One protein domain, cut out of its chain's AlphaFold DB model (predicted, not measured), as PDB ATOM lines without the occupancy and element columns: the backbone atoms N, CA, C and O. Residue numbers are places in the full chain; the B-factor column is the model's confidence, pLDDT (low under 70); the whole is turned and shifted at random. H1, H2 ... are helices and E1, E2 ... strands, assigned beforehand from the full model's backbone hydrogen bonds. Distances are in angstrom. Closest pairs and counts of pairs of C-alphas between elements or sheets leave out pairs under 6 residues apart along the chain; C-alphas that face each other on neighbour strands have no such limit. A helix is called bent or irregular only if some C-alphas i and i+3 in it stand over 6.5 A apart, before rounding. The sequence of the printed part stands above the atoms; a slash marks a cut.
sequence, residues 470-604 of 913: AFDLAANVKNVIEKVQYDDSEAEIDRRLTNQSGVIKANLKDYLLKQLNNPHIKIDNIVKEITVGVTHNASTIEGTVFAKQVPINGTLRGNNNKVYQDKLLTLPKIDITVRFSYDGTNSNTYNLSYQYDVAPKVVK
ATOM      1  N   ALA A 470      39.851 -52.701  17.439       84.75
ATOM      2  CA  ALA A 470      40.368 -52.605  16.072       84.75
ATOM      3  C   ALA A 470      39.401 -51.918  15.087       84.75
ATOM      4  O   ALA A 470      39.692 -51.843  13.892       84.75
ATOM      5  N   PHE A 471      38.245 -51.441  15.554       89.88
ATOM      6  CA  PHE A 471      37.315 -50.678  14.730       89.88
ATOM      7  C   PHE A 471      37.941 -49.353  14.260       89.88
ATOM      8  O   PHE A 471      38.406 -48.547  15.064       89.88
ATOM      9  N   ASP A 472      37.930 -49.109  12.946       89.69
ATOM     10  CA  ASP A 472      38.505 -47.901  12.344       89.69
ATOM     11  C   ASP A 472      37.580 -46.687  12.524       89.69
ATOM     12  O   ASP A 472      36.830 -46.292  11.625       89.69
ATOM     13  N   LEU A 473      37.628 -46.080  13.712       91.06
ATOM     14  CA  LEU A 473      36.881 -44.854  13.984       91.06
ATOM     15  C   LEU A 473      37.331 -43.693  13.084       91.06
ATOM     16  O   LEU A 473      36.507 -42.855  12.704       91.06
ATOM     17  N   ALA A 474      38.617 -43.639  12.719       88.19
ATOM     18  CA  ALA A 474      39.181 -42.533  11.955       88.19
ATOM     19  C   ALA A 474      38.500 -42.386  10.586       88.19
ATOM     20  O   ALA A 474      38.192 -41.264  10.177       88.19
ATOM     21  N   ALA A 475      38.171 -43.498   9.918       88.81
ATOM     22  CA  ALA A 475      37.421 -43.483   8.660       88.81
ATOM     23  C   ALA A 475      36.046 -42.799   8.778       88.81
ATOM     24  O   ALA A 475      35.624 -42.101   7.854       88.81
ATOM     25  N   ASN A 476      35.364 -42.944   9.916       90.69
ATOM     26  CA  ASN A 476      34.006 -42.425  10.101       90.69
ATOM     27  C   ASN A 476      33.982 -40.913  10.341       90.69
ATOM     28  O   ASN A 476      33.058 -40.228   9.909       90.69
ATOM     29  N   VAL A 477      35.007 -40.375  11.002       91.12
ATOM     30  CA  VAL A 477      35.115 -38.933  11.282       91.12
ATOM     31  C   VAL A 477      35.917 -38.174  10.220       91.12
ATOM     32  O   VAL A 477      35.864 -36.944  10.169       91.12
ATOM     33  N   LYS A 478      36.599 -38.889   9.314       90.12
ATOM     34  CA  LYS A 478      37.457 -38.332   8.257       90.12
ATOM     35  C   LYS A 478      36.793 -37.207   7.465       90.12
ATOM     36  O   LYS A 478      37.388 -36.148   7.304       90.12
ATOM     37  N   ASN A 479      35.553 -37.398   7.017       87.81
ATOM     38  CA  ASN A 479      34.837 -36.399   6.216       87.81
ATOM     39  C   ASN A 479      34.609 -35.079   6.962       87.81
ATOM     40  O   ASN A 479      34.610 -34.018   6.338       87.81
ATOM     41  N   VAL A 480      34.387 -35.138   8.278       90.25
ATOM     42  CA  VAL A 480      34.247 -33.937   9.106       90.25
ATOM     43  C   VAL A 480      35.597 -33.245   9.201       90.25
ATOM     44  O   VAL A 480      35.700 -32.069   8.865       90.25
ATOM     45  N   ILE A 481      36.636 -34.005   9.558       91.06
ATOM     46  CA  ILE A 481      38.001 -33.510   9.745       91.06
ATOM     47  C   ILE A 481      38.542 -32.882   8.459       91.06
ATOM     48  O   ILE A 481      39.054 -31.766   8.490       91.06
ATOM     49  N   GLU A 482      38.406 -33.541   7.308       89.19
ATOM     50  CA  GLU A 482      38.915 -33.056   6.018       89.19
ATOM     51  C   GLU A 482      38.252 -31.752   5.574       89.19
ATOM     52  O   GLU A 482      38.943 -30.894   5.021       89.19
ATOM     53  N   LYS A 483      36.970 -31.559   5.896       90.94
ATOM     54  CA  LYS A 483      36.201 -30.360   5.541       90.94
ATOM     55  C   LYS A 483      36.382 -29.185   6.498       90.94
ATOM     56  O   LYS A 483      35.892 -28.108   6.176       90.94
ATOM     57  N   VAL A 484      37.077 -29.365   7.626       92.12
ATOM     58  CA  VAL A 484      37.373 -28.256   8.545       92.12
ATOM     59  C   VAL A 484      38.160 -27.164   7.826       92.12
ATOM     60  O   VAL A 484      39.237 -27.427   7.269       92.12
ATOM     61  N   GLN A 485      37.613 -25.953   7.875       90.56
ATOM     62  CA  GLN A 485      38.204 -24.720   7.371       90.56
ATOM     63  C   GLN A 485      38.840 -23.911   8.504       90.56
ATOM     64  O   GLN A 485      38.559 -24.117   9.680       90.56
ATOM     65  N   TYR A 486      39.711 -22.970   8.146       88.25
ATOM     66  CA  TYR A 486      40.469 -22.174   9.115       88.25
ATOM     67  C   TYR A 486      39.593 -21.303  10.035       88.25
ATOM     68  O   TYR A 486      39.974 -21.027  11.176       88.25
ATOM     69  N   ASP A 487      38.427 -20.890   9.534       86.56
ATOM     70  CA  ASP A 487      37.473 -20.009  10.215       86.56
ATOM     71  C   ASP A 487      36.326 -20.774  10.904       86.56
ATOM     72  O   ASP A 487      35.478 -20.149  11.539       86.56
ATOM     73  N   ASP A 488      36.298 -22.110  10.809       89.19
ATOM     74  CA  ASP A 488      35.332 -22.926  11.553       89.19
ATOM     75  C   ASP A 488      35.578 -22.771  13.069       89.19
ATOM     76  O   ASP A 488      36.722 -22.770  13.535       89.19
ATOM     77  N   SER A 489      34.501 -22.654  13.852       89.62
ATOM     78  CA  SER A 489      34.573 -22.654  15.317       89.62
ATOM     79  C   SER A 489      34.627 -24.081  15.867       89.62
ATOM     80  O   SER A 489      34.068 -25.005  15.273       89.62
ATOM     81  N   GLU A 490      35.253 -24.262  17.033       91.38
ATOM     82  CA  GLU A 490      35.315 -25.557  17.732       91.38
ATOM     83  C   GLU A 490      33.909 -26.136  17.950       91.38
ATOM     84  O   GLU A 490      33.658 -27.287  17.602       91.38
ATOM     85  N   ALA A 491      32.952 -25.299  18.369       90.81
ATOM     86  CA  ALA A 491      31.556 -25.692  18.566       90.81
ATOM     87  C   ALA A 491      30.872 -26.217  17.288       90.81
ATOM     88  O   ALA A 491      30.073 -27.153  17.344       90.81
ATOM     89  N   GLU A 492      31.170 -25.643  16.117       91.25
ATOM     90  CA  GLU A 492      30.610 -26.124  14.849       91.25
ATOM     91  C   GLU A 492      31.256 -27.448  14.414       91.25
ATOM     92  O   GLU A 492      30.576 -28.315  13.858       91.25
ATOM     93  N   ILE A 493      32.546 -27.644  14.697       92.19
ATOM     94  CA  ILE A 493      33.240 -28.912  14.444       92.19
ATOM     95  C   ILE A 493      32.688 -30.005  15.363       92.19
ATOM     96  O   ILE A 493      32.306 -31.064  14.863       92.19
ATOM     97  N   ASP A 494      32.545 -29.726  16.657       92.88
ATOM     98  CA  ASP A 494      31.942 -30.622  17.653       92.88
ATOM     99  C   ASP A 494      30.514 -31.025  17.258       92.88
ATOM    100  O   ASP A 494      30.149 -32.205  17.287       92.88
ATOM    101  N   ARG A 495      29.709 -30.076  16.759       92.81
ATOM    102  CA  ARG A 495      28.371 -30.365  16.221       92.81
ATOM    103  C   ARG A 495      28.430 -31.307  15.015       92.81
ATOM    104  O   ARG A 495      27.648 -32.255  14.931       92.81
ATOM    105  N   ARG A 496      29.345 -31.077  14.063       93.19
ATOM    106  CA  ARG A 496      29.523 -31.948  12.882       93.19
ATOM    107  C   ARG A 496      30.030 -33.342  13.268       93.19
ATOM    108  O   ARG A 496      29.575 -34.311  12.662       93.19
ATOM    109  N   LEU A 497      30.919 -33.449  14.259       91.88
ATOM    110  CA  LEU A 497      31.405 -34.717  14.815       91.88
ATOM    111  C   LEU A 497      30.279 -35.476  15.515       91.88
ATOM    112  O   LEU A 497      30.038 -36.632  15.188       91.88
ATOM    113  N   THR A 498      29.514 -34.807  16.380       92.44
ATOM    114  CA  THR A 498      28.331 -35.379  17.046       92.44
ATOM    115  C   THR A 498      27.305 -35.898  16.033       92.44
ATOM    116  O   THR A 498      26.736 -36.975  16.207       92.44
ATOM    117  N   ASN A 499      27.120 -35.206  14.904       91.88
ATOM    118  CA  ASN A 499      26.248 -35.677  13.822       91.88
ATOM    119  C   ASN A 499      26.762 -36.956  13.119       91.88
ATOM    120  O   ASN A 499      25.979 -37.615  12.435       91.88
ATOM    121  N   GLN A 500      28.034 -37.348  13.287       92.12
ATOM    122  CA  GLN A 500      28.553 -38.637  12.798       92.12
ATOM    123  C   GLN A 500      28.195 -39.817  13.704       92.12
ATOM    124  O   GLN A 500      28.363 -40.959  13.276       92.12
ATOM    125  N   SER A 501      27.650 -39.594  14.905       90.50
ATOM    126  CA  SER A 501      27.302 -40.676  15.834       90.50
ATOM    127  C   SER A 501      26.414 -41.743  15.185       90.50
ATOM    128  O   SER A 501      26.652 -42.928  15.380       90.50
ATOM    129  N   GLY A 502      25.439 -41.370  14.345       89.50
ATOM    130  CA  GLY A 502      24.610 -42.343  13.617       89.50
ATOM    131  C   GLY A 502      25.403 -43.222  12.636       89.50
ATOM    132  O   GLY A 502      25.211 -44.437  12.601       89.50
ATOM    133  N   VAL A 503      26.335 -42.621  11.891       90.81
ATOM    134  CA  VAL A 503      27.219 -43.321  10.940       90.81
ATOM    135  C   VAL A 503      28.172 -44.255  11.681       90.81
ATOM    136  O   VAL A 503      28.336 -45.407  11.287       90.81
ATOM    137  N   ILE A 504      28.744 -43.792  12.796       92.69
ATOM    138  CA  ILE A 504      29.637 -44.586  13.646       92.69
ATOM    139  C   ILE A 504      28.917 -45.837  14.159       92.69
ATOM    140  O   ILE A 504      29.451 -46.939  14.040       92.69
ATOM    141  N   LYS A 505      27.685 -45.687  14.662       92.44
ATOM    142  CA  LYS A 505      26.863 -46.808  15.151       92.44
ATOM    143  C   LYS A 505      26.575 -47.835  14.053       92.44
ATOM    144  O   LYS A 505      26.703 -49.032  14.300       92.44
ATOM    145  N   ALA A 506      26.200 -47.386  12.854       91.50
ATOM    146  CA  ALA A 506      25.909 -48.273  11.726       91.50
ATOM    147  C   ALA A 506      27.161 -49.035  11.259       91.50
ATOM    148  O   ALA A 506      27.148 -50.262  11.194       91.50
ATOM    149  N   ASN A 507      28.272 -48.324  11.041       93.50
ATOM    150  CA  ASN A 507      29.527 -48.930  10.596       93.50
ATOM    151  C   ASN A 507      30.095 -49.913  11.626       93.50
ATOM    152  O   ASN A 507      30.690 -50.921  11.250       93.50
ATOM    153  N   LEU A 508      29.904 -49.647  12.923       90.81
ATOM    154  CA  LEU A 508      30.301 -50.572  13.980       90.81
ATOM    155  C   LEU A 508      29.466 -51.858  13.954       90.81
ATOM    156  O   LEU A 508      30.035 -52.943  14.054       90.81
ATOM    157  N   LYS A 509      28.142 -51.772  13.761       90.12
ATOM    158  CA  LYS A 509      27.295 -52.965  13.579       90.12
ATOM    159  C   LYS A 509      27.724 -53.781  12.360       90.12
ATOM    160  O   LYS A 509      27.846 -54.999  12.467       90.12
ATOM    161  N   ASP A 510      28.020 -53.121  11.243       88.88
ATOM    162  CA  ASP A 510      28.508 -53.781  10.028       88.88
ATOM    163  C   ASP A 510      29.875 -54.442  10.231       88.88
ATOM    164  O   ASP A 510      30.106 -55.551   9.746       88.88
ATOM    165  N   TYR A 511      30.785 -53.779  10.950       88.88
ATOM    166  CA  TYR A 511      32.075 -54.351  11.331       88.88
ATOM    167  C   TYR A 511      31.877 -55.627  12.154       88.88
ATOM    168  O   TYR A 511      32.399 -56.674  11.775       88.88
ATOM    169  N   LEU A 512      31.070 -55.572  13.218       82.69
ATOM    170  CA  LEU A 512      30.778 -56.730  14.065       82.69
ATOM    171  C   LEU A 512      30.132 -57.869  13.256       82.69
ATOM    172  O   LEU A 512      30.584 -59.007  13.344       82.69
ATOM    173  N   LEU A 513      29.145 -57.572  12.405       81.56
ATOM    174  CA  LEU A 513      28.479 -58.568  11.558       81.56
ATOM    175  C   LEU A 513      29.445 -59.239  10.566       81.56
ATOM    176  O   LEU A 513      29.415 -60.460  10.403       81.56
ATOM    177  N   LYS A 514      30.337 -58.466   9.933       80.75
ATOM    178  CA  LYS A 514      31.379 -59.004   9.040       80.75
ATOM    179  C   LYS A 514      32.358 -59.909   9.783       80.75
ATOM    180  O   LYS A 514      32.723 -60.951   9.248       80.75
ATOM    181  N   GLN A 515      32.763 -59.531  10.996       76.00
ATOM    182  CA  GLN A 515      33.676 -60.338  11.814       76.00
ATOM    183  C   GLN A 515      33.031 -61.653  12.279       76.00
ATOM    184  O   GLN A 515      33.700 -62.683  12.310       76.00
ATOM    185  N   LEU A 516      31.723 -61.648  12.560       71.62
ATOM    186  CA  LEU A 516      30.963 -62.858  12.901       71.62
ATOM    187  C   LEU A 516      30.867 -63.847  11.720       71.62
ATOM    188  O   LEU A 516      30.818 -65.060  11.939       71.62
ATOM    189  N   ASN A 517      30.873 -63.344  10.476       66.62
ATOM    190  CA  ASN A 517      30.891 -64.118   9.224       66.62
ATOM    191  C   ASN A 517      29.827 -65.238   9.162       66.62
ATOM    192  O   ASN A 517      30.077 -66.323   8.637       66.62
ATOM    193  N   ASN A 518      28.635 -64.971   9.701       63.97
ATOM    194  CA  ASN A 518      27.499 -65.888   9.679       63.97
ATOM    195  C   ASN A 518      26.241 -65.144   9.186       63.97
ATOM    196  O   ASN A 518      25.765 -64.242   9.879       63.97
ATOM    197  N   PRO A 519      25.683 -65.508   8.013       60.75
ATOM    198  CA  PRO A 519      24.547 -64.802   7.415       60.75
ATOM    199  C   PRO A 519      23.225 -64.993   8.174       60.75
ATOM    200  O   PRO A 519      22.261 -64.282   7.900       60.75
ATOM    201  N   HIS A 520      23.159 -65.929   9.125       63.47
ATOM    202  CA  HIS A 520      21.961 -66.205   9.920       63.47
ATOM    203  C   HIS A 520      21.889 -65.378  11.212       63.47
ATOM    204  O   HIS A 520      20.861 -65.387  11.888       63.47
ATOM    205  N   ILE A 521      22.954 -64.651  11.565       67.62
ATOM    206  CA  ILE A 521      22.972 -63.795  12.752       67.62
ATOM    207  C   ILE A 521      22.357 -62.433  12.424       67.62
ATOM    208  O   ILE A 521      22.842 -61.698  11.564       67.62
ATOM    209  N   LYS A 522      21.318 -62.052  13.172       75.12
ATOM    210  CA  LYS A 522      20.777 -60.688  13.161       75.12
ATOM    211  C   LYS A 522      21.487 -59.856  14.222       75.12
ATOM    212  O   LYS A 522      21.286 -60.078  15.415       75.12
ATOM    213  N   ILE A 523      22.291 -58.880  13.797       79.38
ATOM    214  CA  ILE A 523      23.113 -58.078  14.716       79.38
ATOM    215  C   ILE A 523      22.280 -57.333  15.771       79.38
ATOM    216  O   ILE A 523      22.738 -57.187  16.895       79.38
ATOM    217  N   ASP A 524      21.039 -56.942  15.467       81.88
ATOM    218  CA  ASP A 524      20.141 -56.243  16.406       81.88
ATOM    219  C   ASP A 524      19.608 -57.132  17.546       81.88
ATOM    220  O   ASP A 524      19.189 -56.640  18.599       81.88
ATOM    221  N   ASN A 525      19.655 -58.458  17.384       77.19
ATOM    222  CA  ASN A 525      19.348 -59.368  18.483       77.19
ATOM    223  C   ASN A 525      20.466 -59.338  19.534       77.19
ATOM    224  O   ASN A 525      20.184 -59.473  20.720       77.19
ATOM    225  N   ILE A 526      21.702 -59.067  19.110       76.44
ATOM    226  CA  ILE A 526      22.908 -59.120  19.938       76.44
ATOM    227  C   ILE A 526      23.303 -57.722  20.431       76.44
ATOM    228  O   ILE A 526      23.568 -57.540  21.612       76.44
ATOM    229  N   VAL A 527      23.328 -56.715  19.560       87.69
ATOM    230  CA  VAL A 527      23.714 -55.336  19.880       87.69
ATOM    231  C   VAL A 527      22.461 -54.501  20.122       87.69
ATOM    232  O   VAL A 527      21.787 -54.081  19.178       87.69
ATOM    233  N   LYS A 528      22.159 -54.235  21.395       86.69
ATOM    234  CA  LYS A 528      20.951 -53.501  21.806       86.69
ATOM    235  C   LYS A 528      21.120 -51.999  21.732       86.69
ATOM    236  O   LYS A 528      20.188 -51.290  21.367       86.69
ATOM    237  N   GLU A 529      22.298 -51.508  22.089       89.00
ATOM    238  CA  GLU A 529      22.574 -50.078  22.119       89.00
ATOM    239  C   GLU A 529      24.043 -49.808  21.816       89.00
ATOM    240  O   GLU A 529      24.917 -50.600  22.161       89.00
ATOM    241  N   ILE A 530      24.297 -48.686  21.145       90.88
ATOM    242  CA  ILE A 530      25.637 -48.138  20.958       90.88
ATOM    243  C   ILE A 530      25.570 -46.660  21.336       90.88
ATOM    244  O   ILE A 530      24.770 -45.905  20.766       90.88
ATOM    245  N   THR A 531      26.437 -46.252  22.248       91.56
ATOM    246  CA  THR A 531      26.635 -44.868  22.683       91.56
ATOM    247  C   THR A 531      27.995 -44.394  22.186       91.56
ATOM    248  O   THR A 531      28.952 -45.161  22.177       91.56
ATOM    249  N   VAL A 532      28.052 -43.154  21.700       91.81
ATOM    250  CA  VAL A 532      29.253 -42.536  21.124       91.81
ATOM    251  C   VAL A 532      29.351 -41.127  21.695       91.81
ATOM    252  O   VAL A 532      28.418 -40.342  21.504       91.81
ATOM    253  N   GLY A 533      30.456 -40.809  22.362       89.50
ATOM    254  CA  GLY A 533      30.690 -39.488  22.941       89.50
ATOM    255  C   GLY A 533      32.073 -39.362  23.569       89.50
ATOM    256  O   GLY A 533      32.961 -40.133  23.246       89.50
ATOM    257  N   VAL A 534      32.277 -38.384  24.448       85.50
ATOM    258  CA  VAL A 534      33.570 -38.149  25.136       85.50
ATOM    259  C   VAL A 534      33.649 -38.721  26.553       85.50
ATOM    260  O   VAL A 534      34.690 -38.660  27.201       85.50
ATOM    261  N   THR A 535      32.543 -39.284  27.036       75.75
ATOM    262  CA  THR A 535      32.480 -40.085  28.262       75.75
ATOM    263  C   THR A 535      31.562 -41.279  28.029       75.75
ATOM    264  O   THR A 535      30.725 -41.257  27.124       75.75
ATOM    265  N   HIS A 536      31.649 -42.294  28.888       60.34
ATOM    266  CA  HIS A 536      30.975 -43.585  28.715       60.34
ATOM    267  C   HIS A 536      29.430 -43.512  28.631       60.34
ATOM    268  O   HIS A 536      28.804 -44.492  28.228       60.34
ATOM    269  N   ASN A 537      28.830 -42.354  28.954       63.12
ATOM    270  CA  ASN A 537      27.387 -42.079  28.894       63.12
ATOM    271  C   ASN A 537      27.014 -40.843  28.045       63.12
ATOM    272  O   ASN A 537      25.837 -40.489  27.974       63.12
ATOM    273  N   ALA A 538      27.980 -40.160  27.425       69.31
ATOM    274  CA  ALA A 538      27.710 -38.985  26.601       69.31
ATOM    275  C   ALA A 538      27.275 -39.387  25.186       69.31
ATOM    276  O   ALA A 538      27.813 -40.320  24.597       69.31
ATOM    277  N   SER A 539      26.320 -38.652  24.616       81.25
ATOM    278  CA  SER A 539      25.900 -38.789  23.211       81.25
ATOM    279  C   SER A 539      26.497 -37.716  22.293       81.25
ATOM    280  O   SER A 539      26.122 -37.628  21.122       81.25
ATOM    281  N   THR A 540      27.369 -36.868  22.839       88.25
ATOM    282  CA  THR A 540      28.010 -35.734  22.171       88.25
ATOM    283  C   THR A 540      29.517 -35.950  22.092       88.25
ATOM    284  O   THR A 540      30.143 -36.461  23.023       88.25
ATOM    285  N   ILE A 541      30.095 -35.576  20.951       89.88
ATOM    286  CA  ILE A 541      31.541 -35.513  20.741       89.88
ATOM    287  C   ILE A 541      31.918 -34.032  20.824       89.88
ATOM    288  O   ILE A 541      31.660 -33.290  19.877       89.88
ATOM    289  N   GLU A 542      32.460 -33.610  21.967       88.31
ATOM    290  CA  GLU A 542      32.767 -32.206  22.275       88.31
ATOM    291  C   GLU A 542      34.140 -32.032  22.933       88.31
ATOM    292  O   GLU A 542      34.648 -32.950  23.572       88.31
ATOM    293  N   GLY A 543      34.749 -30.855  22.793       87.00
ATOM    294  CA  GLY A 543      36.093 -30.585  23.321       87.00
ATOM    295  C   GLY A 543      37.185 -30.642  22.256       87.00
ATOM    296  O   GLY A 543      38.342 -30.929  22.565       87.00
ATOM    297  N   THR A 544      36.826 -30.380  20.998       90.88
ATOM    298  CA  THR A 544      37.800 -30.070  19.950       90.88
ATOM    299  C   THR A 544      38.571 -28.807  20.314       90.88
ATOM    300  O   THR A 544      37.982 -27.828  20.765       90.88
ATOM    301  N   VAL A 545      39.883 -28.802  20.073       91.50
ATOM    302  CA  VAL A 545      40.748 -27.654  20.372       91.50
ATOM    303  C   VAL A 545      41.568 -27.264  19.150       91.50
ATOM    304  O   VAL A 545      42.146 -28.121  18.473       91.50
ATOM    305  N   PHE A 546      41.686 -25.962  18.906       91.00
ATOM    306  CA  PHE A 546      42.677 -25.398  17.998       91.00
ATOM    307  C   PHE A 546      43.892 -24.852  18.745       91.00
ATOM    308  O   PHE A 546      43.821 -23.843  19.445       91.00
ATOM    309  N   ALA A 547      45.057 -25.444  18.497       87.56
ATOM    310  CA  ALA A 547      46.335 -24.854  18.880       87.56
ATOM    311  C   ALA A 547      46.944 -24.107  17.688       87.56
ATOM    312  O   ALA A 547      47.009 -24.634  16.580       87.56
ATOM    313  N   LYS A 548      47.425 -22.879  17.889       84.62
ATOM    314  CA  LYS A 548      48.164 -22.159  16.842       84.62
ATOM    315  C   LYS A 548      49.523 -22.821  16.614       84.62
ATOM    316  O   LYS A 548      50.245 -23.079  17.574       84.62
ATOM    317  N   GLN A 549      49.879 -23.078  15.358       85.12
ATOM    318  CA  GLN A 549      51.234 -23.496  15.006       85.12
ATOM    319  C   GLN A 549      52.178 -22.289  14.912       85.12
ATOM    320  O   GLN A 549      51.750 -21.128  14.904       85.12
ATOM    321  N   VAL A 550      53.480 -22.580  14.864       81.50
ATOM    322  CA  VAL A 550      54.520 -21.572  14.632       81.50
ATOM    323  C   VAL A 550      54.278 -20.907  13.267       81.50
ATOM    324  O   VAL A 550      53.937 -21.617  12.314       81.50
ATOM    325  N   PRO A 551      54.421 -19.572  13.151       81.31
ATOM    326  CA  PRO A 551      54.261 -18.883  11.879       81.31
ATOM    327  C   PRO A 551      55.202 -19.437  10.805       81.31
ATOM    328  O   PRO A 551      56.360 -19.753  11.063       81.31
ATOM    329  N   ILE A 552      54.706 -19.533   9.576       81.44
ATOM    330  CA  ILE A 552      55.476 -20.011   8.429       81.44
ATOM    331  C   ILE A 552      55.675 -18.898   7.409       81.44
ATOM    332  O   ILE A 552      54.796 -18.066   7.157       81.44
ATOM    333  N   ASN A 553      56.837 -18.922   6.762       76.75
ATOM    334  CA  ASN A 553      57.153 -17.961   5.721       76.75
ATOM    335  C   ASN A 553      56.254 -18.164   4.497       76.75
ATOM    336  O   ASN A 553      56.159 -19.275   3.963       76.75
ATOM    337  N   GLY A 554      55.654 -17.087   3.988       73.62
ATOM    338  CA  GLY A 554      54.750 -17.169   2.847       73.62
ATOM    339  C   GLY A 554      55.389 -17.596   1.530       73.62
ATOM    340  O   GLY A 554      54.674 -18.042   0.632       73.62
ATOM    341  N   THR A 555      56.720 -17.601   1.439       73.88
ATOM    342  CA  THR A 555      57.447 -18.224   0.320       73.88
ATOM    343  C   THR A 555      57.074 -19.702   0.146       73.88
ATOM    344  O   THR A 555      56.875 -20.161  -0.976       73.88
ATOM    345  N   LEU A 556      56.866 -20.440   1.245       74.19
ATOM    346  CA  LEU A 556      56.436 -21.849   1.215       74.19
ATOM    347  C   LEU A 556      55.000 -22.036   0.694       74.19
ATOM    348  O   LEU A 556      54.569 -23.157   0.423       74.19
ATOM    349  N   ARG A 557      54.243 -20.943   0.589       76.38
ATOM    350  CA  ARG A 557      52.848 -20.890   0.140       76.38
ATOM    351  C   ARG A 557      52.697 -20.103  -1.173       76.38
ATOM    352  O   ARG A 557      51.575 -19.837  -1.585       76.38
ATOM    353  N   GLY A 558      53.803 -19.738  -1.833       80.62
ATOM    354  CA  GLY A 558      53.804 -19.023  -3.116       80.62
ATOM    355  C   GLY A 558      53.542 -17.514  -3.032       80.62
ATOM    356  O   GLY A 558      53.374 -16.879  -4.069       80.62
ATOM    357  N   ASN A 559      53.518 -16.925  -1.830       84.69
ATOM    358  CA  ASN A 559      53.370 -15.483  -1.634       84.69
ATOM    359  C   ASN A 559      54.369 -14.971  -0.587       84.69
ATOM    360  O   ASN A 559      54.111 -15.006   0.616       84.69
ATOM    361  N   ASN A 560      55.511 -14.472  -1.058       80.88
ATOM    362  CA  ASN A 560      56.639 -14.048  -0.217       80.88
ATOM    363  C   ASN A 560      56.320 -12.850   0.689       80.88
ATOM    364  O   ASN A 560      57.031 -12.621   1.671       80.88
ATOM    365  N   ASN A 561      55.255 -12.118   0.362       80.94
ATOM    366  CA  ASN A 561      54.859 -10.890   1.036       80.94
ATOM    367  C   ASN A 561      54.006 -11.162   2.274       80.94
ATOM    368  O   ASN A 561      53.669 -10.217   2.975       80.94
ATOM    369  N   LYS A 562      53.660 -12.428   2.547       82.69
ATOM    370  CA  LYS A 562      52.818 -12.819   3.677       82.69
ATOM    371  C   LYS A 562      53.517 -13.741   4.670       82.69
ATOM    372  O   LYS A 562      54.472 -14.446   4.336       82.69
ATOM    373  N   VAL A 563      52.997 -13.767   5.887       83.00
ATOM    374  CA  VAL A 563      53.238 -14.785   6.911       83.00
ATOM    375  C   VAL A 563      51.926 -15.512   7.191       83.00
ATOM    376  O   VAL A 563      50.863 -14.895   7.203       83.00
ATOM    377  N   TYR A 564      51.982 -16.828   7.376       84.38
ATOM    378  CA  TYR A 564      50.796 -17.648   7.640       84.38
ATOM    379  C   TYR A 564      50.909 -18.286   9.018       84.38
ATOM    380  O   TYR A 564      52.007 -18.665   9.427       84.38
ATOM    381  N   GLN A 565      49.790 -18.433   9.721       84.88
ATOM    382  CA  GLN A 565      49.748 -19.117  11.009       84.88
ATOM    383  C   GLN A 565      48.714 -20.233  10.959       84.88
ATOM    384  O   GLN A 565      47.546 -20.027  11.259       84.88
ATOM    385  N   ASP A 566      49.143 -21.429  10.573       88.44
ATOM    386  CA  ASP A 566      48.252 -22.586  10.531       88.44
ATOM    387  C   ASP A 566      47.747 -22.950  11.945       88.44
ATOM    388  O   ASP A 566      48.385 -22.656  12.962       88.44
ATOM    389  N   LYS A 567      46.598 -23.625  12.021       89.69
ATOM    390  CA  LYS A 567      46.055 -24.181  13.270       89.69
ATOM    391  C   LYS A 567      46.217 -25.697  13.280       89.69
ATOM    392  O   LYS A 567      46.007 -26.354  12.266       89.69
ATOM    393  N   LEU A 568      46.543 -26.269  14.430       92.69
ATOM    394  CA  LEU A 568      46.464 -27.699  14.691       92.69
ATOM    395  C   LEU A 568      45.117 -27.994  15.351       92.69
ATOM    396  O   LEU A 568      44.869 -27.564  16.474       92.69
ATOM    397  N   LEU A 569      44.260 -28.704  14.628       93.69
ATOM    398  CA  LEU A 569      43.007 -29.257  15.118       93.69
ATOM    399  C   LEU A 569      43.294 -30.551  15.879       93.69
ATOM    400  O   LEU A 569      43.773 -31.517  15.277       93.69
ATOM    401  N   THR A 570      42.936 -30.589  17.156       92.31
ATOM    402  CA  THR A 570      42.973 -31.795  17.986       92.31
ATOM    403  C   THR A 570      41.552 -32.160  18.389       92.31
ATOM    404  O   THR A 570      40.809 -31.306  18.866       92.31
ATOM    405  N   LEU A 571      41.178 -33.421  18.181       90.25
ATOM    406  CA  LEU A 571      39.871 -33.942  18.574       90.25
ATOM    407  C   LEU A 571      39.942 -34.503  20.003       90.25
ATOM    408  O   LEU A 571      41.004 -34.987  20.408       90.25
ATOM    409  N   PRO A 572      38.828 -34.483  20.754       89.25
ATOM    410  CA  PRO A 572      38.747 -35.189  22.021       89.25
ATOM    411  C   PRO A 572      38.816 -36.702  21.778       89.25
ATOM    412  O   PRO A 572      38.525 -37.191  20.681       89.25
ATOM    413  N   LYS A 573      39.172 -37.458  22.815       90.50
ATOM    414  CA  LYS A 573      39.086 -38.918  22.757       90.50
ATOM    415  C   LYS A 573      37.620 -39.340  22.711       90.50
ATOM    416  O   LYS A 573      36.822 -38.847  23.504       90.50
ATOM    417  N   ILE A 574      37.269 -40.228  21.785       91.62
ATOM    418  CA  ILE A 574      35.880 -40.649  21.575       91.62
ATOM    419  C   ILE A 574      35.679 -42.015  22.227       91.62
ATOM    420  O   ILE A 574      36.223 -43.018  21.770       91.62
ATOM    421  N   ASP A 575      34.868 -42.053  23.273       91.38
ATOM    422  CA  ASP A 575      34.385 -43.266  23.915       91.38
ATOM    423  C   ASP A 575      33.226 -43.859  23.103       91.38
ATOM    424  O   ASP A 575      32.233 -43.187  22.799       91.38
ATOM    425  N   ILE A 576      33.336 -45.146  22.774       91.75
ATOM    426  CA  ILE A 576      32.229 -45.930  22.226       91.75
ATOM    427  C   ILE A 576      31.879 -47.030  23.216       91.75
ATOM    428  O   ILE A 576      32.707 -47.895  23.504       91.75
ATOM    429  N   THR A 577      30.629 -47.020  23.672       90.44
ATOM    430  CA  THR A 577      30.056 -48.040  24.555       90.44
ATOM    431  C   THR A 577      29.042 -48.865  23.776       90.44
ATOM    432  O   THR A 577      28.098 -48.316  23.207       90.44
ATOM    433  N   VAL A 578      29.197 -50.185  23.762       88.62
ATOM    434  CA  VAL A 578      28.272 -51.126  23.122       88.62
ATOM    435  C   VAL A 578      27.608 -51.986  24.185       88.62
ATOM    436  O   VAL A 578      28.295 -52.651  24.959       88.62
ATOM    437  N   ARG A 579      26.274 -52.010  24.195       88.31
ATOM    438  CA  ARG A 579      25.478 -52.901  25.041       88.31
ATOM    439  C   ARG A 579      25.109 -54.165  24.274       88.31
ATOM    440  O   ARG A 579      24.242 -54.136  23.394       88.31
ATOM    441  N   PHE A 580      25.751 -55.268  24.632       83.31
ATOM    442  CA  PHE A 580      25.491 -56.603  24.104       83.31
ATOM    443  C   PHE A 580      24.419 -57.321  24.927       83.31
ATOM    444  O   PHE A 580      24.321 -57.099  26.128       83.31
ATOM    445  N   SER A 581      23.621 -58.177  24.293       78.75
ATOM    446  CA  SER A 581      22.635 -59.058  24.922       78.75
ATOM    447  C   SER A 581      23.100 -60.510  24.866       78.75
ATOM    448  O   SER A 581      23.507 -60.991  23.805       78.75
ATOM    449  N   TYR A 582      23.009 -61.204  26.001       65.31
ATOM    450  CA  TYR A 582      23.428 -62.602  26.149       65.31
ATOM    451  C   TYR A 582      22.408 -63.610  25.609       65.31
ATOM    452  O   TYR A 582      22.763 -64.724  25.244       65.31
ATOM    453  N   ASP A 583      21.134 -63.236  25.558       63.53
ATOM    454  CA  ASP A 583      20.022 -64.146  25.260       63.53
ATOM    455  C   ASP A 583      19.015 -63.556  24.260       63.53
ATOM    456  O   ASP A 583      17.920 -64.087  24.084       63.53
ATOM    457  N   GLY A 584      19.362 -62.436  23.626       65.50
ATOM    458  CA  GLY A 584      18.480 -61.705  22.723       65.50
ATOM    459  C   GLY A 584      17.525 -60.733  23.424       65.50
ATOM    460  O   GLY A 584      16.867 -59.939  22.742       65.50
ATOM    461  N   THR A 585      17.462 -60.717  24.762       68.44
ATOM    462  CA  THR A 585      16.582 -59.840  25.553       68.44
ATOM    463  C   THR A 585      17.275 -58.551  26.009       68.44
ATOM    464  O   THR A 585      18.501 -58.434  26.021       68.44
ATOM    465  N   ASN A 586      16.487 -57.547  26.402       74.81
ATOM    466  CA  ASN A 586      17.016 -56.294  26.959       74.81
ATOM    467  C   ASN A 586      17.376 -56.397  28.453       74.81
ATOM    468  O   ASN A 586      17.996 -55.481  28.985       74.81
ATOM    469  N   SER A 587      16.978 -57.477  29.129       73.69
ATOM    470  CA  SER A 587      17.201 -57.690  30.565       73.69
ATOM    471  C   SER A 587      18.592 -58.233  30.882       73.69
ATOM    472  O   SER A 587      19.170 -57.848  31.894       73.69
ATOM    473  N   ASN A 588      19.153 -59.073  30.011       75.06
ATOM    474  CA  ASN A 588      20.450 -59.712  30.226       75.06
ATOM    475  C   ASN A 588      21.483 -59.106  29.281       75.06
ATOM    476  O   ASN A 588      21.682 -59.585  28.162       75.06
ATOM    477  N   THR A 589      22.117 -58.017  29.723       80.12
ATOM    478  CA  THR A 589      23.043 -57.241  28.889       80.12
ATOM    479  C   THR A 589      24.388 -56.965  29.553       80.12
ATOM    480  O   THR A 589      24.521 -57.033  30.773       80.12
ATOM    481  N   TYR A 590      25.386 -56.645  28.732       81.62
ATOM    482  CA  TYR A 590      26.734 -56.271  29.149       81.62
ATOM    483  C   TYR A 590      27.273 -55.125  28.312       81.62
ATOM    484  O   TYR A 590      27.098 -55.103  27.093       81.62
ATOM    485  N   ASN A 591      27.934 -54.181  28.975       85.25
ATOM    486  CA  ASN A 591      28.491 -53.001  28.336       85.25
ATOM    487  C   ASN A 591      29.989 -53.172  28.127       85.25
ATOM    488  O   ASN A 591      30.733 -53.375  29.083       85.25
ATOM    489  N   LEU A 592      30.420 -52.999  26.885       85.12
ATOM    490  CA  LEU A 592      31.821 -52.933  26.500       85.12
ATOM    491  C   LEU A 592      32.149 -51.506  26.066       85.12
ATOM    492  O   LEU A 592      31.460 -50.975  25.198       85.12
ATOM    493  N   SER A 593      33.180 -50.897  26.646       87.81
ATOM    494  CA  SER A 593      33.568 -49.513  26.335       87.81
ATOM    495  C   SER A 593      35.019 -49.447  25.882       87.81
ATOM    496  O   SER A 593      35.877 -50.112  26.459       87.81
ATOM    497  N   TYR A 594      35.305 -48.640  24.863       89.31
ATOM    498  CA  TYR A 594      36.670 -48.362  24.426       89.31
ATOM    499  C   TYR A 594      36.808 -46.911  23.992       89.31
ATOM    500  O   TYR A 594      35.909 -46.351  23.360       89.31
ATOM    501  N   GLN A 595      37.957 -46.337  24.326       91.19
ATOM    502  CA  GLN A 595      38.305 -44.963  24.028       91.19
ATOM    503  C   GLN A 595      39.222 -44.912  22.806       91.19
ATOM    504  O   GLN A 595      40.326 -45.456  22.822       91.19
ATOM    505  N   TYR A 596      38.768 -44.242  21.754       91.69
ATOM    506  CA  TYR A 596      39.475 -44.127  20.486       91.69
ATOM    507  C   TYR A 596      40.160 -42.768  20.355       91.69
ATOM    508  O   TYR A 596      39.556 -41.717  20.588       91.69
ATOM    509  N   ASP A 597      41.408 -42.806  19.896       89.62
ATOM    510  CA  ASP A 597      42.189 -41.623  19.551       89.62
ATOM    511  C   ASP A 597      42.081 -41.331  18.047       89.62
ATOM    512  O   ASP A 597      42.163 -42.233  17.209       89.62
ATOM    513  N   VAL A 598      41.933 -40.053  17.690       85.81
ATOM    514  CA  VAL A 598      41.923 -39.592  16.296       85.81
ATOM    515  C   VAL A 598      43.113 -38.669  16.062       85.81
ATOM    516  O   VAL A 598      43.377 -37.763  16.849       85.81
ATOM    517  N   ALA A 599      43.841 -38.900  14.969       87.19
ATOM    518  CA  ALA A 599      45.029 -38.120  14.648       87.19
ATOM    519  C   ALA A 599      44.693 -36.627  14.434       87.19
ATOM    520  O   ALA A 599      43.696 -36.310  13.774       87.19
ATOM    521  N   PRO A 600      45.529 -35.701  14.941       88.88
ATOM    522  CA  PRO A 600      45.312 -34.274  14.758       88.88
ATOM    523  C   PRO A 600      45.529 -33.855  13.296       88.88
ATOM    524  O   PRO A 600      46.298 -34.478  12.556       88.88
ATOM    525  N   LYS A 601      44.883 -32.762  12.873       91.19
ATOM    526  CA  LYS A 601      44.971 -32.221  11.503       91.19
ATOM    527  C   LYS A 601      45.502 -30.791  11.507       91.19
ATOM    528  O   LYS A 601      45.010 -29.940  12.236       91.19
ATOM    529  N   VAL A 602      46.434 -30.489  10.603       92.00
ATOM    530  CA  VAL A 602      46.827 -29.101  10.318       92.00
ATOM    531  C   VAL A 602      45.805 -28.453   9.380       92.00
ATOM    532  O   VAL A 602      45.574 -28.922   8.263       92.00
ATOM    533  N   VAL A 603      45.194 -27.365   9.835       91.44
ATOM    534  CA  VAL A 603      44.261 -26.525   9.083       91.44
ATOM    535  C   VAL A 603      45.002 -25.269   8.646       91.44
ATOM    536  O   VAL A 603      45.441 -24.466   9.470       91.44
ATOM    537  N   LYS A 604      45.174 -25.128   7.330       89.38
ATOM    538  CA  LYS A 604      46.005 -24.076   6.745       89.38
ATOM    539  C   LYS A 604      45.329 -22.713   6.825       89.38
ATOM    540  O   LYS A 604      44.164 -22.591   6.451       89.38
TER     541      LYS A 604
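AT A GLANCE: This is residues 470 to 604 of the 913 residues of an uncharacterized protein of Spiroplasma melliferum (UniProt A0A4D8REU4). What shape do these atoms make? They make a long, loose rod in which two small sheets of three strands, E1 E5 E6 and E2 E4 E7, follow each other end to end, with H3 covering one face of the first sheet and the helical hairpin H1 and H2 beside the place where the sheets follow on. At one tip are H5 and E3, at the other the turn of the strand hairpin E5 and E6, and residues 514 to 520 stick out. What is it built of? The printed part has 135 residues with five named helices and seven named strands, in the order H1 H2 H3 H4 E1 E2 H5 E3 E4 E5 E6 E7; the class is mixed, and both sheets, in the orders E1 E5 E6 and E2 E4 E7, are antiparallel. How large is it? The radius of gyration of the C-alphas is 19.2 A, and the spans are 68 by 28 by 19 A.

IN THESE COORDINATES: Where are the first helices? H1, residues 473 to 483, begins at C-alpha 473 at (36.881, -44.854, 13.984) and is 16.8 A long; it is irregular, with C-alphas 476 and 479 7.2 A apart. H2 is residues 490 to 498, 12.1 A, and H3 residues 501 to 516, 22.7 A, ending at C-alpha 516 at (30.963, -62.858, 12.901). What follows them? H4 is residues 523 to 526, 5.3 A; E1 527 to 533, 17.6 A; E2 545 to 548, 9.9 A; H5 554 to 557, 5.0 A; E3 562 to 564, 6.6 A. Where are the last strands? E4 is residues 567 to 570, 9.5 A; E5 574 to 581, 22.9 A; E6 589 to 596, 22.6 A; E7 601 to 603, 6.2 A, ending at C-alpha 603 at (44.261, -26.525, 9.083).

HOW THE PARTS SIT: How do the helices stand? The hairpin H1 and H2 touch, opposite ways at a steep tilt of 42 degrees, the closest C-alphas being those of Val 480 and Arg 496 at 6.4 A. H3 touches H1 with residues 503 to 507 alone, Asn 476 and Ile 504 having the closest C-alphas at 6.0 A, opposite ways at a shallow tilt of 34 degrees, only just short of steep; H2 and H3 meet only through their link. In H2 and H3 every O i to N i+4 pair is within hydrogen-bond range, in H1 5 of 7 are, and H4 and H5 are too short for such a pair. What is on the sheet E1 E5 E6? H3 is on one face, at a height of 9.2 A over the sheet, making two layers, a helix on one face of a sheet; H4 only grazes the sheet. N 531 and O 577 are 2.8 A apart between E1 and E5, and N 578 and O 592 2.8 A between E5 and E6, each within hydrogen-bond range. What of the sheet E2 E4 E7? H1 and H2 only graze it, with residues 481 to 483 and 490 to 494; N 568 and O 547 are 2.7 A apart between E2 and E4, and N 569 and O 601 2.8 A between E4 and E7, each within hydrogen-bond range. E3 pairs with no named strand, but its residues 563 to 564 pair antiparallel with residues 552 to 553, and it runs on into E4 at 10 degrees.

THE WHOLE: How far does it reach? The two C-alphas farthest apart, those of Asn 561 and Asp 583, are 68.1 A apart. Is it whole? The printed part has no cut, and the link from E1 to E2, with 11 residues, is long. Where is confidence low? The mean pLDDT of the printed part is 84.9, and residues 517 to 521, 536 to 538 and 582 to 585 are under 70.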